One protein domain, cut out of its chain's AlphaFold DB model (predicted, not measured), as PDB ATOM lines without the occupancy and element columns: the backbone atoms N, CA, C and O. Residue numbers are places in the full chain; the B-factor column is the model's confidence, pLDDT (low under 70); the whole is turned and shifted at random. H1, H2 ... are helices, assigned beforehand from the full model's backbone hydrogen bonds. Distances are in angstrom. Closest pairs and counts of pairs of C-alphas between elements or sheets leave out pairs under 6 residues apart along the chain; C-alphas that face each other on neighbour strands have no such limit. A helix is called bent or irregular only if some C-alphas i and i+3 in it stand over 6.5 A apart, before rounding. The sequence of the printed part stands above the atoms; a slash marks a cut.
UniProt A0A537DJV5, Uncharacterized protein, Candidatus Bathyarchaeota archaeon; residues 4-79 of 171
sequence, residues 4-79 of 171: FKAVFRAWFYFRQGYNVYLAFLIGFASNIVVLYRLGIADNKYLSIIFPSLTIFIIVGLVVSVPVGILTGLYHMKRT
ATOM      1  N   PHE A   4      11.169 -32.912  13.059       91.81
ATOM      2  CA  PHE A   4       9.861 -32.668  13.667       91.81
ATOM      3  C   PHE A   4       9.895 -31.540  14.699       91.81
ATOM      4  O   PHE A   4       9.015 -30.685  14.704       91.81
ATOM      5  N   LYS A   5      10.940 -31.467  15.536       90.69
ATOM      6  CA  LYS A   5      11.088 -30.362  16.500       90.69
ATOM      7  C   LYS A   5      11.217 -29.012  15.791       90.69
ATOM      8  O   LYS A   5      10.676 -28.026  16.280       90.69
ATOM      9  N   ALA A   6      11.922 -28.957  14.662       92.62
ATOM     10  CA  ALA A   6      12.051 -27.732  13.875       92.62
ATOM     11  C   ALA A   6      10.709 -27.325  13.246       92.62
ATOM     12  O   ALA A   6      10.314 -26.168  13.368       92.62
ATOM     13  N   VAL A   7       9.975 -28.282  12.668       95.94
ATOM     14  CA  VAL A   7       8.643 -28.054  12.088       95.94
ATOM     15  C   VAL A   7       7.652 -27.564  13.142       95.94
ATOM     16  O   VAL A   7       7.002 -26.545  12.932       95.94
ATOM     17  N   PHE A   8       7.573 -28.212  14.309       94.19
ATOM     18  CA  PHE A   8       6.671 -27.774  15.380       94.19
ATOM     19  C   PHE A   8       7.021 -26.381  15.912       94.19
ATOM     20  O   PHE A   8       6.120 -25.596  16.202       94.19
ATOM     21  N   ARG A   9       8.313 -26.036  16.001       93.06
ATOM     22  CA  ARG A   9       8.738 -24.677  16.369       93.06
ATOM     23  C   ARG A   9       8.349 -23.653  15.307       93.06
ATOM     24  O   ARG A   9       7.817 -22.609  15.662       93.06
ATOM     25  N   ALA A  10       8.570 -23.953  14.028       95.50
ATOM     26  CA  ALA A  10       8.183 -23.073  12.927       95.50
ATOM     27  C   ALA A  10       6.664 -22.861  12.888       95.50
ATOM     28  O   ALA A  10       6.203 -21.724  12.803       95.50
ATOM     29  N   TRP A  11       5.889 -23.935  13.041       96.38
ATOM     30  CA  TRP A  11       4.434 -23.869  13.144       96.38
ATOM     31  C   TRP A  11       3.980 -23.018  14.332       96.38
ATOM     32  O   TRP A  11       3.104 -22.169  14.182       96.38
ATOM     33  N   PHE A  12       4.602 -23.192  15.502       93.94
ATOM     34  CA  PHE A  12       4.321 -22.362  16.671       93.94
ATOM     35  C   PHE A  12       4.591 -20.875  16.397       93.94
ATOM     36  O   PHE A  12       3.734 -20.042  16.693       93.94
ATOM     37  N   TYR A  13       5.735 -20.538  15.789       95.81
ATOM     38  CA  TYR A  13       6.071 -19.155  15.437       95.81
ATOM     39  C   TYR A  13       5.088 -18.564  14.427       95.81
ATOM     40  O   TYR A  13       4.618 -17.446  14.627       95.81
ATOM     41  N   PHE A  14       4.729 -19.323  13.391       96.50
ATOM     42  CA  PHE A  14       3.726 -18.905  12.417       96.50
ATOM     43  C   PHE A  14       2.373 -18.652  13.083       96.50
ATOM     44  O   PHE A  14       1.812 -17.574  12.923       96.50
ATOM     45  N   ARG A  15       1.876 -19.604  13.886       96.12
ATOM     46  CA  ARG A  15       0.594 -19.472  14.589       96.12
ATOM     47  C   ARG A  15       0.579 -18.238  15.483       96.12
ATOM     48  O   ARG A  15      -0.407 -17.507  15.476       96.12
ATOM     49  N   GLN A  16       1.654 -17.993  16.236       94.69
ATOM     50  CA  GLN A  16       1.729 -16.806  17.083       94.69
ATOM     51  C   GLN A  16       1.783 -15.514  16.280       94.69
ATOM     52  O   GLN A  16       1.014 -14.601  16.566       94.69
ATOM     53  N   GLY A  17       2.648 -15.438  15.269       93.25
ATOM     54  CA  GLY A  17       2.761 -14.246  14.433       93.25
ATOM     55  C   GLY A  17       1.449 -13.929  13.716       93.25
ATOM     56  O   GLY A  17       0.979 -12.792  13.747       93.25
ATOM     57  N   TYR A  18       0.815 -14.951  13.143       95.19
ATOM     58  CA  TYR A  18      -0.476 -14.821  12.485       95.19
ATOM     59  C   TYR A  18      -1.560 -14.357  13.462       95.19
ATOM     60  O   TYR A  18      -2.200 -13.346  13.200       95.19
ATOM     61  N   ASN A  19      -1.738 -15.028  14.604       93.94
ATOM     62  CA  ASN A  19      -2.817 -14.696  15.539       93.94
ATOM     63  C   ASN A  19      -2.651 -13.319  16.189       93.94
ATOM     64  O   ASN A  19      -3.634 -12.597  16.330       93.94
ATOM     65  N   VAL A  20      -1.430 -12.954  16.588       89.38
ATOM     66  CA  VAL A  20      -1.189 -11.700  17.316       89.38
ATOM     67  C   VAL A  20      -1.206 -10.492  16.384       89.38
ATOM     68  O   VAL A  20      -1.757  -9.460  16.758       89.38
ATOM     69  N   TYR A  21      -0.628 -10.598  15.183       91.69
ATOM     70  CA  TYR A  21      -0.417  -9.427  14.324       91.69
ATOM     71  C   TYR A  21      -1.330  -9.380  13.098       91.69
ATOM     72  O   TYR A  21      -1.763  -8.299  12.709       91.69
ATOM     73  N   LEU A  22      -1.631 -10.522  12.474       93.75
ATOM     74  CA  LEU A  22      -2.314 -10.544  11.175       93.75
ATOM     75  C   LEU A  22      -3.816 -10.791  11.303       93.75
ATOM     76  O   LEU A  22      -4.607 -10.070  10.700       93.75
ATOM     77  N   ALA A  23      -4.215 -11.785  12.095       95.62
ATOM     78  CA  ALA A  23      -5.597 -12.232  12.215       95.62
ATOM     79  C   ALA A  23      -6.515 -11.103  12.688       95.62
ATOM     80  O   ALA A  23      -7.579 -10.898  12.107       95.62
ATOM     81  N   PHE A  24      -6.074 -10.329  13.685       89.75
ATOM     82  CA  PHE A  24      -6.822  -9.168  14.157       89.75
ATOM     83  C   PHE A  24      -7.001  -8.121  13.054       89.75
ATOM     84  O   PHE A  24      -8.130  -7.732  12.787       89.75
ATOM     85  N   LEU A  25      -5.933  -7.699  12.369       90.94
ATOM     86  CA  LEU A  25      -6.020  -6.650  11.343       90.94
ATOM     87  C   LEU A  25      -6.865  -7.086  10.144       90.94
ATOM     88  O   LEU A  25      -7.737  -6.340   9.701       90.94
ATOM     89  N   ILE A  26      -6.639  -8.301   9.643       95.19
ATOM     90  CA  ILE A  26      -7.382  -8.856   8.507       95.19
ATOM     91  C   ILE A  26      -8.851  -9.046   8.892       95.19
ATOM     92  O   ILE A  26      -9.747  -8.622   8.159       95.19
ATOM     93  N   GLY A  27      -9.113  -9.656  10.050       94.50
ATOM     94  CA  GLY A  27     -10.464  -9.893  10.552       94.50
ATOM     95  C   GLY A  27     -11.215  -8.594  10.822       94.50
ATOM     96  O   GLY A  27     -12.378  -8.465  10.457       94.50
ATOM     97  N   PHE A  28     -10.554  -7.601  11.406       92.12
ATOM     98  CA  PHE A  28     -11.157  -6.309  11.709       92.12
ATOM     99  C   PHE A  28     -11.449  -5.503  10.438       92.12
ATOM    100  O   PHE A  28     -12.576  -5.045  10.250       92.12
ATOM    101  N   ALA A  29     -10.479  -5.389   9.525       92.62
ATOM    102  CA  ALA A  29     -10.664  -4.676   8.262       92.62
ATOM    103  C   ALA A  29     -11.759  -5.322   7.401       92.62
ATOM    104  O   ALA A  29     -12.641  -4.625   6.899       92.62
ATOM    105  N   SER A  30     -11.743  -6.653   7.270       95.38
ATOM    106  CA  SER A  30     -12.777  -7.376   6.520       95.38
ATOM    107  C   SER A  30     -14.160  -7.205   7.144       95.38
ATOM    108  O   SER A  30     -15.100  -6.886   6.419       95.38
ATOM    109  N   ASN A  31     -14.292  -7.318   8.470       94.69
ATOM    110  CA  ASN A  31     -15.569  -7.093   9.143       94.69
ATOM    111  C   ASN A  31     -16.089  -5.669   8.942       94.69
ATOM    112  O   ASN A  31     -17.271  -5.510   8.653       94.69
ATOM    113  N   ILE A  32     -15.243  -4.635   9.026       94.25
ATOM    114  CA  ILE A  32     -15.686  -3.257   8.758       94.25
ATOM    115  C   ILE A  32     -16.239  -3.127   7.338       94.25
ATOM    116  O   ILE A  32     -17.314  -2.557   7.145       94.25
ATOM    117  N   VAL A  33     -15.527  -3.671   6.346       95.25
ATOM    118  CA  VAL A  33     -15.967  -3.616   4.947       95.25
ATOM    119  C   VAL A  33     -17.294  -4.352   4.767       95.25
ATOM    120  O   VAL A  33     -18.200  -3.805   4.140       95.25
ATOM    121  N   VAL A  34     -17.438  -5.552   5.334       96.06
ATOM    122  CA  VAL A  34     -18.672  -6.350   5.246       96.06
ATOM    123  C   VAL A  34     -19.839  -5.637   5.927       96.06
ATOM    124  O   VAL A  34     -20.888  -5.480   5.307       96.06
ATOM    125  N   LEU A  35     -19.658  -5.149   7.157       94.81
ATOM    126  CA  LEU A  35     -20.692  -4.421   7.900       94.81
ATOM    127  C   LEU A  35     -21.160  -3.178   7.145       94.81
ATOM    128  O   LEU A  35     -22.360  -2.925   7.061       94.81
ATOM    129  N   TYR A  36     -20.229  -2.430   6.551       95.69
ATOM    130  CA  TYR A  36     -20.582  -1.266   5.752       95.69
ATOM    131  C   TYR A  36     -21.350  -1.658   4.488       95.69
ATOM    132  O   TYR A  36     -22.426  -1.126   4.222       95.69
ATOM    133  N   ARG A  37     -20.812  -2.598   3.704       95.12
ATOM    134  CA  ARG A  37     -21.390  -2.975   2.408       95.12
ATOM    135  C   ARG A  37     -22.768  -3.611   2.549       95.12
ATOM    136  O   ARG A  37     -23.642  -3.268   1.770       95.12
ATOM    137  N   LEU A  38     -22.961  -4.501   3.520       94.75
ATOM    138  CA  LEU A  38     -24.227  -5.220   3.689       94.75
ATOM    139  C   LEU A  38     -25.221  -4.465   4.577       94.75
ATOM    140  O   LEU A  38     -26.424  -4.562   4.362       94.75
ATOM    141  N   GLY A  39     -24.743  -3.756   5.603       91.50
ATOM    142  CA  GLY A  39     -25.610  -3.153   6.617       91.50
ATOM    143  C   GLY A  39     -25.928  -1.675   6.397       91.50
ATOM    144  O   GLY A  39     -26.957  -1.200   6.880       91.50
ATOM    145  N   ILE A  40     -25.056  -0.936   5.702       93.81
ATOM    146  CA  ILE A  40     -25.105   0.535   5.664       93.81
ATOM    147  C   ILE A  40     -25.320   1.070   4.255       93.81
ATOM    148  O   ILE A  40     -26.184   1.925   4.080       93.81
ATOM    149  N   ALA A  41     -24.558   0.586   3.269       92.38
ATOM    150  CA  ALA A  41     -24.492   1.190   1.938       92.38
ATOM    151  C   ALA A  41     -25.877   1.366   1.286       92.38
ATOM    152  O   ALA A  41     -26.175   2.446   0.780       92.38
ATOM    153  N   ASP A  42     -26.742   0.355   1.397       91.56
ATOM    154  CA  ASP A  42     -28.084   0.358   0.801       91.56
ATOM    155  C   ASP A  42     -29.200   0.725   1.803       91.56
ATOM    156  O   ASP A  42     -30.389   0.699   1.479       91.56
ATOM    157  N   ASN A  43     -28.850   1.084   3.044       93.44
ATOM    158  CA  ASN A  43     -29.825   1.428   4.074       93.44
ATOM    159  C   ASN A  43     -30.174   2.922   4.035       93.44
ATOM    160  O   ASN A  43     -29.330   3.773   4.304       93.44
ATOM    161  N   LYS A  44     -31.451   3.240   3.793       89.44
ATOM    162  CA  LYS A  44     -31.966   4.614   3.640       89.44
ATOM    163  C   LYS A  44     -31.681   5.558   4.820       89.44
ATOM    164  O   LYS A  44     -31.637   6.766   4.616       89.44
ATOM    165  N   TYR A  45     -31.519   5.043   6.038       91.69
ATOM    166  CA  TYR A  45     -31.270   5.860   7.231       91.69
ATOM    167  C   TYR A  45     -29.778   5.948   7.559       91.69
ATOM    168  O   TYR A  45     -29.256   7.028   7.824       91.69
ATOM    169  N   LEU A  46     -29.082   4.810   7.527       88.81
ATOM    170  CA  LEU A  46     -27.673   4.726   7.914       88.81
ATOM    171  C   LEU A  46     -26.734   5.314   6.857       88.81
ATOM    172  O   LEU A  46     -25.710   5.885   7.230       88.81
ATOM    173  N   SER A  47     -27.078   5.241   5.566       88.88
ATOM    174  CA  SER A  47     -26.258   5.814   4.488       88.88
ATOM    175  C   SER A  47     -26.182   7.344   4.540       88.88
ATOM    176  O   SER A  47     -25.197   7.920   4.090       88.88
ATOM    177  N   ILE A  48     -27.167   8.006   5.160       91.94
ATOM    178  CA  ILE A  48     -27.149   9.458   5.397       91.94
ATOM    179  C   ILE A  48     -26.084   9.815   6.443       91.94
ATOM    180  O   ILE A  48     -25.360  10.795   6.288       91.94
ATOM    181  N   ILE A  49     -25.979   9.009   7.504       90.81
ATOM    182  CA  ILE A  49     -25.035   9.224   8.612       90.81
ATOM    183  C   ILE A  49     -23.614   8.808   8.200       90.81
ATOM    184  O   ILE A  49     -22.638   9.467   8.556       90.81
ATOM    185  N   PHE A  50     -23.496   7.731   7.423       93.81
ATOM    186  CA  PHE A  50     -22.232   7.161   6.962       93.81
ATOM    187  C   PHE A  50     -22.177   7.108   5.425       93.81
ATOM    188  O   PHE A  50     -22.270   6.030   4.829       93.81
ATOM    189  N   PRO A  51     -21.981   8.258   4.758       91.06
ATOM    190  CA  PRO A  51     -22.102   8.356   3.301       91.06
ATOM    191  C   PRO A  51     -20.945   7.700   2.541       91.06
ATOM    192  O   PRO A  51     -21.040   7.482   1.337       91.06
ATOM    193  N   SER A  52     -19.842   7.366   3.217       95.31
ATOM    194  CA  SER A  52     -18.728   6.634   2.616       95.31
ATOM    195  C   SER A  52     -18.110   5.634   3.587       95.31
ATOM    196  O   SER A  52     -18.144   5.814   4.810       95.31
ATOM    197  N   LEU A  53     -17.477   4.602   3.024       94.19
ATOM    198  CA  LEU A  53     -16.718   3.609   3.782       94.19
ATOM    199  C   LEU A  53     -15.612   4.270   4.621       94.19
ATOM    200  O   LEU A  53     -15.390   3.873   5.759       94.19
ATOM    201  N   THR A  54     -14.948   5.299   4.090       95.38
ATOM    202  CA  THR A  54     -13.872   6.011   4.795       95.38
ATOM    203  C   THR A  54     -14.374   6.674   6.074       95.38
ATOM    204  O   THR A  54     -13.747   6.532   7.122       95.38
ATOM    205  N   ILE A  55     -15.525   7.356   6.018       94.69
ATOM    206  CA  ILE A  55     -16.120   7.997   7.201       94.69
ATOM    207  C   ILE A  55     -16.524   6.936   8.226       94.69
ATOM    208  O   ILE A  55     -16.238   7.086   9.413       94.69
ATOM    209  N   PHE A  56     -17.120   5.832   7.769       95.06
ATOM    210  CA  PHE A  56     -17.484   4.720   8.642       95.06
ATOM    211  C   PHE A  56     -16.265   4.092   9.336       95.06
ATOM    212  O   PHE A  56     -16.316   3.846  10.538       95.06
ATOM    213  N   ILE A  57     -15.150   3.894   8.618       95.19
ATOM    214  CA  ILE A  57     -13.891   3.397   9.195       95.19
ATOM    215  C   ILE A  57     -13.381   4.344  10.284       95.19
ATOM    216  O   ILE A  57     -13.052   3.884  11.374       95.19
ATOM    217  N   ILE A  58     -13.317   5.651  10.012       95.38
ATOM    218  CA  ILE A  58     -12.781   6.634  10.967       95.38
ATOM    219  C   ILE A  58     -13.614   6.634  12.251       95.38
ATOM    220  O   ILE A  58     -13.064   6.485  13.342       95.38
ATOM    221  N   VAL A  59     -14.941   6.742  12.134       93.62
ATOM    222  CA  VAL A  59     -15.837   6.721  13.301       93.62
ATOM    223  C   VAL A  59     -15.763   5.374  14.020       93.62
ATOM    224  O   VAL A  59     -15.644   5.327  15.244       93.62
ATOM    225  N   GLY A  60     -15.771   4.273  13.266       92.19
ATOM    226  CA  GLY A  60     -15.651   2.921  13.797       92.19
ATOM    227  C   GLY A  60     -14.370   2.725  14.605       92.19
ATOM    228  O   GLY A  60     -14.427   2.156  15.690       92.19
ATOM    229  N   LEU A  61     -13.229   3.239  14.142       94.25
ATOM    230  CA  LEU A  61     -11.961   3.202  14.877       94.25
ATOM    231  C   LEU A  61     -12.018   4.030  16.163       94.25
ATOM    232  O   LEU A  61     -11.630   3.537  17.221       94.25
ATOM    233  N   VAL A  62     -12.548   5.254  16.091       96.25
ATOM    234  CA  VAL A  62     -12.673   6.151  17.253       96.25
ATOM    235  C   VAL A  62     -13.545   5.543  18.353       96.25
ATOM    236  O   VAL A  62     -13.281   5.782  19.526       96.25
ATOM    237  N   VAL A  63     -14.550   4.731  18.009       94.19
ATOM    238  CA  VAL A  63     -15.422   4.065  18.991       94.19
ATOM    239  C   VAL A  63     -14.873   2.702  19.423       94.19
ATOM    240  O   VAL A  63     -14.820   2.402  20.618       94.19
ATOM    241  N   SER A  64     -14.451   1.864  18.477       92.25
ATOM    242  CA  SER A  64     -14.024   0.487  18.766       92.25
ATOM    243  C   SER A  64     -12.728   0.421  19.568       92.25
ATOM    244  O   SER A  64     -12.607  -0.460  20.417       92.25
ATOM    245  N   VAL A  65     -11.787   1.352  19.368       94.62
ATOM    246  CA  VAL A  65     -10.515   1.354  20.105       94.62
ATOM    247  C   VAL A  65     -10.734   1.618  21.603       94.62
ATOM    248  O   VAL A  65     -10.327   0.772  22.402       94.62
ATOM    249  N   PRO A  66     -11.423   2.695  22.037       96.81
ATOM    250  CA  PRO A  66     -11.737   2.897  23.453       96.81
ATOM    251  C   PRO A  66     -12.566   1.764  24.056       96.81
ATOM    252  O   PRO A  66     -12.259   1.308  25.156       96.81
ATOM    253  N   VAL A  67     -13.586   1.270  23.344       95.94
ATOM    254  CA  VAL A  67     -14.411   0.148  23.821       95.94
ATOM    255  C   VAL A  67     -13.561  -1.112  24.002       95.94
ATOM    256  O   VAL A  67     -13.676  -1.784  25.027       95.94
ATOM    257  N   GLY A  68     -12.663  -1.411  23.064       94.69
ATOM    258  CA  GLY A  68     -11.716  -2.523  23.157       94.69
ATOM    259  C   GLY A  68     -10.783  -2.397  24.363       94.69
ATOM    260  O   GLY A  68     -10.609  -3.354  25.114       94.69
ATOM    261  N   ILE A  69     -10.246  -1.198  24.615       95.62
ATOM    262  CA  ILE A  69      -9.404  -0.934  25.791       95.62
ATOM    263  C   ILE A  69     -10.203  -1.141  27.084       95.62
ATOM    264  O   ILE A  69      -9.743  -1.840  27.986       95.62
ATOM    265  N   LEU A  70     -11.408  -0.572  27.187       95.88
ATOM    266  CA  LEU A  70     -12.239  -0.668  28.390       95.88
ATOM    267  C   LEU A  70     -12.687  -2.105  28.675       95.88
ATOM    268  O   LEU A  70     -12.601  -2.559  29.816       95.88
ATOM    269  N   THR A  71     -13.131  -2.829  27.648       93.56
ATOM    270  CA  THR A  71     -13.534  -4.238  27.774       93.56
ATOM    271  C   THR A  71     -12.349  -5.128  28.139       93.56
ATOM    272  O   THR A  71     -12.480  -5.959  29.037       93.56
ATOM    273  N   GLY A  72     -11.172  -4.902  27.545       91.31
ATOM    274  CA  GLY A  72      -9.935  -5.595  27.913       91.31
ATOM    275  C   GLY A  72      -9.525  -5.341  29.366       91.31
ATOM    276  O   GLY A  72      -9.294  -6.283  30.124       91.31
ATOM    277  N   LEU A  73      -9.514  -4.076  29.800       93.38
ATOM    278  CA  LEU A  73      -9.224  -3.710  31.191       93.38
ATOM    279  C   LEU A  73     -10.217  -4.337  32.172       93.38
ATOM    280  O   LEU A  73      -9.821  -4.807  33.241       93.38
ATOM    281  N   TYR A  74     -11.503  -4.346  31.821       91.94
ATOM    282  CA  TYR A  74     -12.542  -4.962  32.635       91.94
ATOM    283  C   TYR A  74     -12.343  -6.476  32.741       91.94
ATOM    284  O   TYR A  74     -12.374  -7.015  33.848       91.94
ATOM    285  N   HIS A  75     -12.067  -7.147  31.619       90.62
ATOM    286  CA  HIS A  75     -11.791  -8.578  31.590       90.62
ATOM    287  C   HIS A  75     -10.621  -8.942  32.512       90.62
ATOM    288  O   HIS A  75     -10.791  -9.768  33.410       90.62
ATOM    289  N   MET A  76      -9.485  -8.252  32.373       88.38
ATOM    290  CA  MET A  76      -8.287  -8.527  33.172       88.38
ATOM    291  C   MET A  76      -8.476  -8.273  34.673       88.38
ATOM    292  O   MET A  76      -7.895  -8.979  35.489       88.38
ATOM    293  N   LYS A  77      -9.250  -7.251  35.060       81.06
ATOM    294  CA  LYS A  77      -9.340  -6.824  36.471       81.06
ATOM    295  C   LYS A  77     -10.537  -7.379  37.233       81.06
ATOM    296  O   LYS A  77     -10.508  -7.370  38.460       81.06
ATOM    297  N   ARG A  78     -11.622  -7.751  36.551       73.81
ATOM    298  CA  ARG A  78     -12.925  -7.976  37.204       73.81
ATOM    299  C   ARG A  78     -13.605  -9.287  36.834       73.81
ATOM    300  O   ARG A  78     -14.683  -9.552  37.358       73.81
ATOM    301  N   THR A  79     -13.015 -10.105  35.965       84.44
ATOM    302  CA  THR A  79     -13.638 -11.373  35.565       84.44
ATOM    303  C   THR A  79     -12.940 -12.571  36.192       84.44
ATOM    304  O   THR A  79     -11.715 -12.674  36.181       84.44
TER     305      THR A  79
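AT A GLANCE: This is residues 4 to 79 of the 171 residues of an uncharacterized protein of Candidatus Bathyarchaeota archaeon (UniProt A0A537DJV5). Two long helices, H1 and H3, meet near the end of H1 and the start of H3 and spread from there as an open V, with the four-residue helix H2 in the turn at its tip. H1 is the longer limb and is bent part way along into two arms, H1a and H1b; H3 makes the other limb, and the far parts of both limbs, residues 4 to 14 and 62 to 79, stick out free. The printed part has 76 residues with three named helices, in the order H1, H2, H3, and no named strand; its class is all helix. The whole is extended, with a radius of gyration of the C-alphas of 17.7 A, and flat in outline, its C-alphas spanning 57 by 32 by 16 A along the three main axes.

HOW THE PARTS SIT: The printed part begins with H1, residues 4 to 40, which by its hydrogen bonds was assigned as one helix but is bent: the C-alphas of Val 20 and Ala 23 are 6.8 A apart. Its arms are H1a, residues 4 to 20, and H1b, residues 23 to 40, and residues 21 and 22 belong to neither. The lines of H1a and H1b stand at a steep tilt of 40 degrees, and the two arms are near each other, with 7 pairs of C-alphas within 10 A. A tight link of 5 residues leads from H1 to H2, residues 46 to 49. H1b and H2 are close but not clearly touching, with 2 pairs of C-alphas within 8 A; their closest C-alphas, those of Ile 40 and Leu 46, are 5.4 A apart. A tight link of 3 residues then leads to H3, residues 53 to 78, which is apart from H2. H1b and H3 touch, with 5 pairs of C-alphas within 8 A, H1b with residues 32 to 36 alone and H3 with residues 53 to 60 alone. Their closest C-alphas, those of Tyr 36 and Leu 53, are 6.5 A apart. They run opposite ways at a steep tilt of 53 degrees, centre to centre 14.4 A. H3 has a kink of 28 degrees near residue 63. H1a is apart from H2 and from H3. In H1a and H1b every O i to N i+4 pair is within hydrogen-bond range, in H3 21 of 22 are, and H2 is too short for such a pair.

IN THESE COORDINATES: H1a runs from Phe 4, whose C-alpha is at (9.861, -32.668, 13.667), to Val 20, 24.0 A from first to last C-alpha. H1b runs from Ala 23 to Ile 40, whose C-alpha is at (-25.105, 0.535, 5.664), and measures 24.2 A. H2, from Leu 46 to Ile 49, measures 5.3 A. H3 runs from Leu 53 to Arg 78 and measures 35.6 A; its last C-alpha is at (-12.925, -7.976, 37.204).

THE WHOLE: The two C-alphas farthest apart are those of Lys 5 and Lys 44, 56.9 A, while those of Phe 4 and Thr 79, the first and last printed, are 38.5 A apart. Residues 4 to 14, which belong to H1, stand free, and so do residues 62 to 79, of which 62 to 78 belong to H3. Without these stretches the body has 47 residues and spans 42 by 18 by 10 A. The printed part has no cut, and neither link is long. The mean pLDDT of the printed part is 93.0, and no printed residue is under 70.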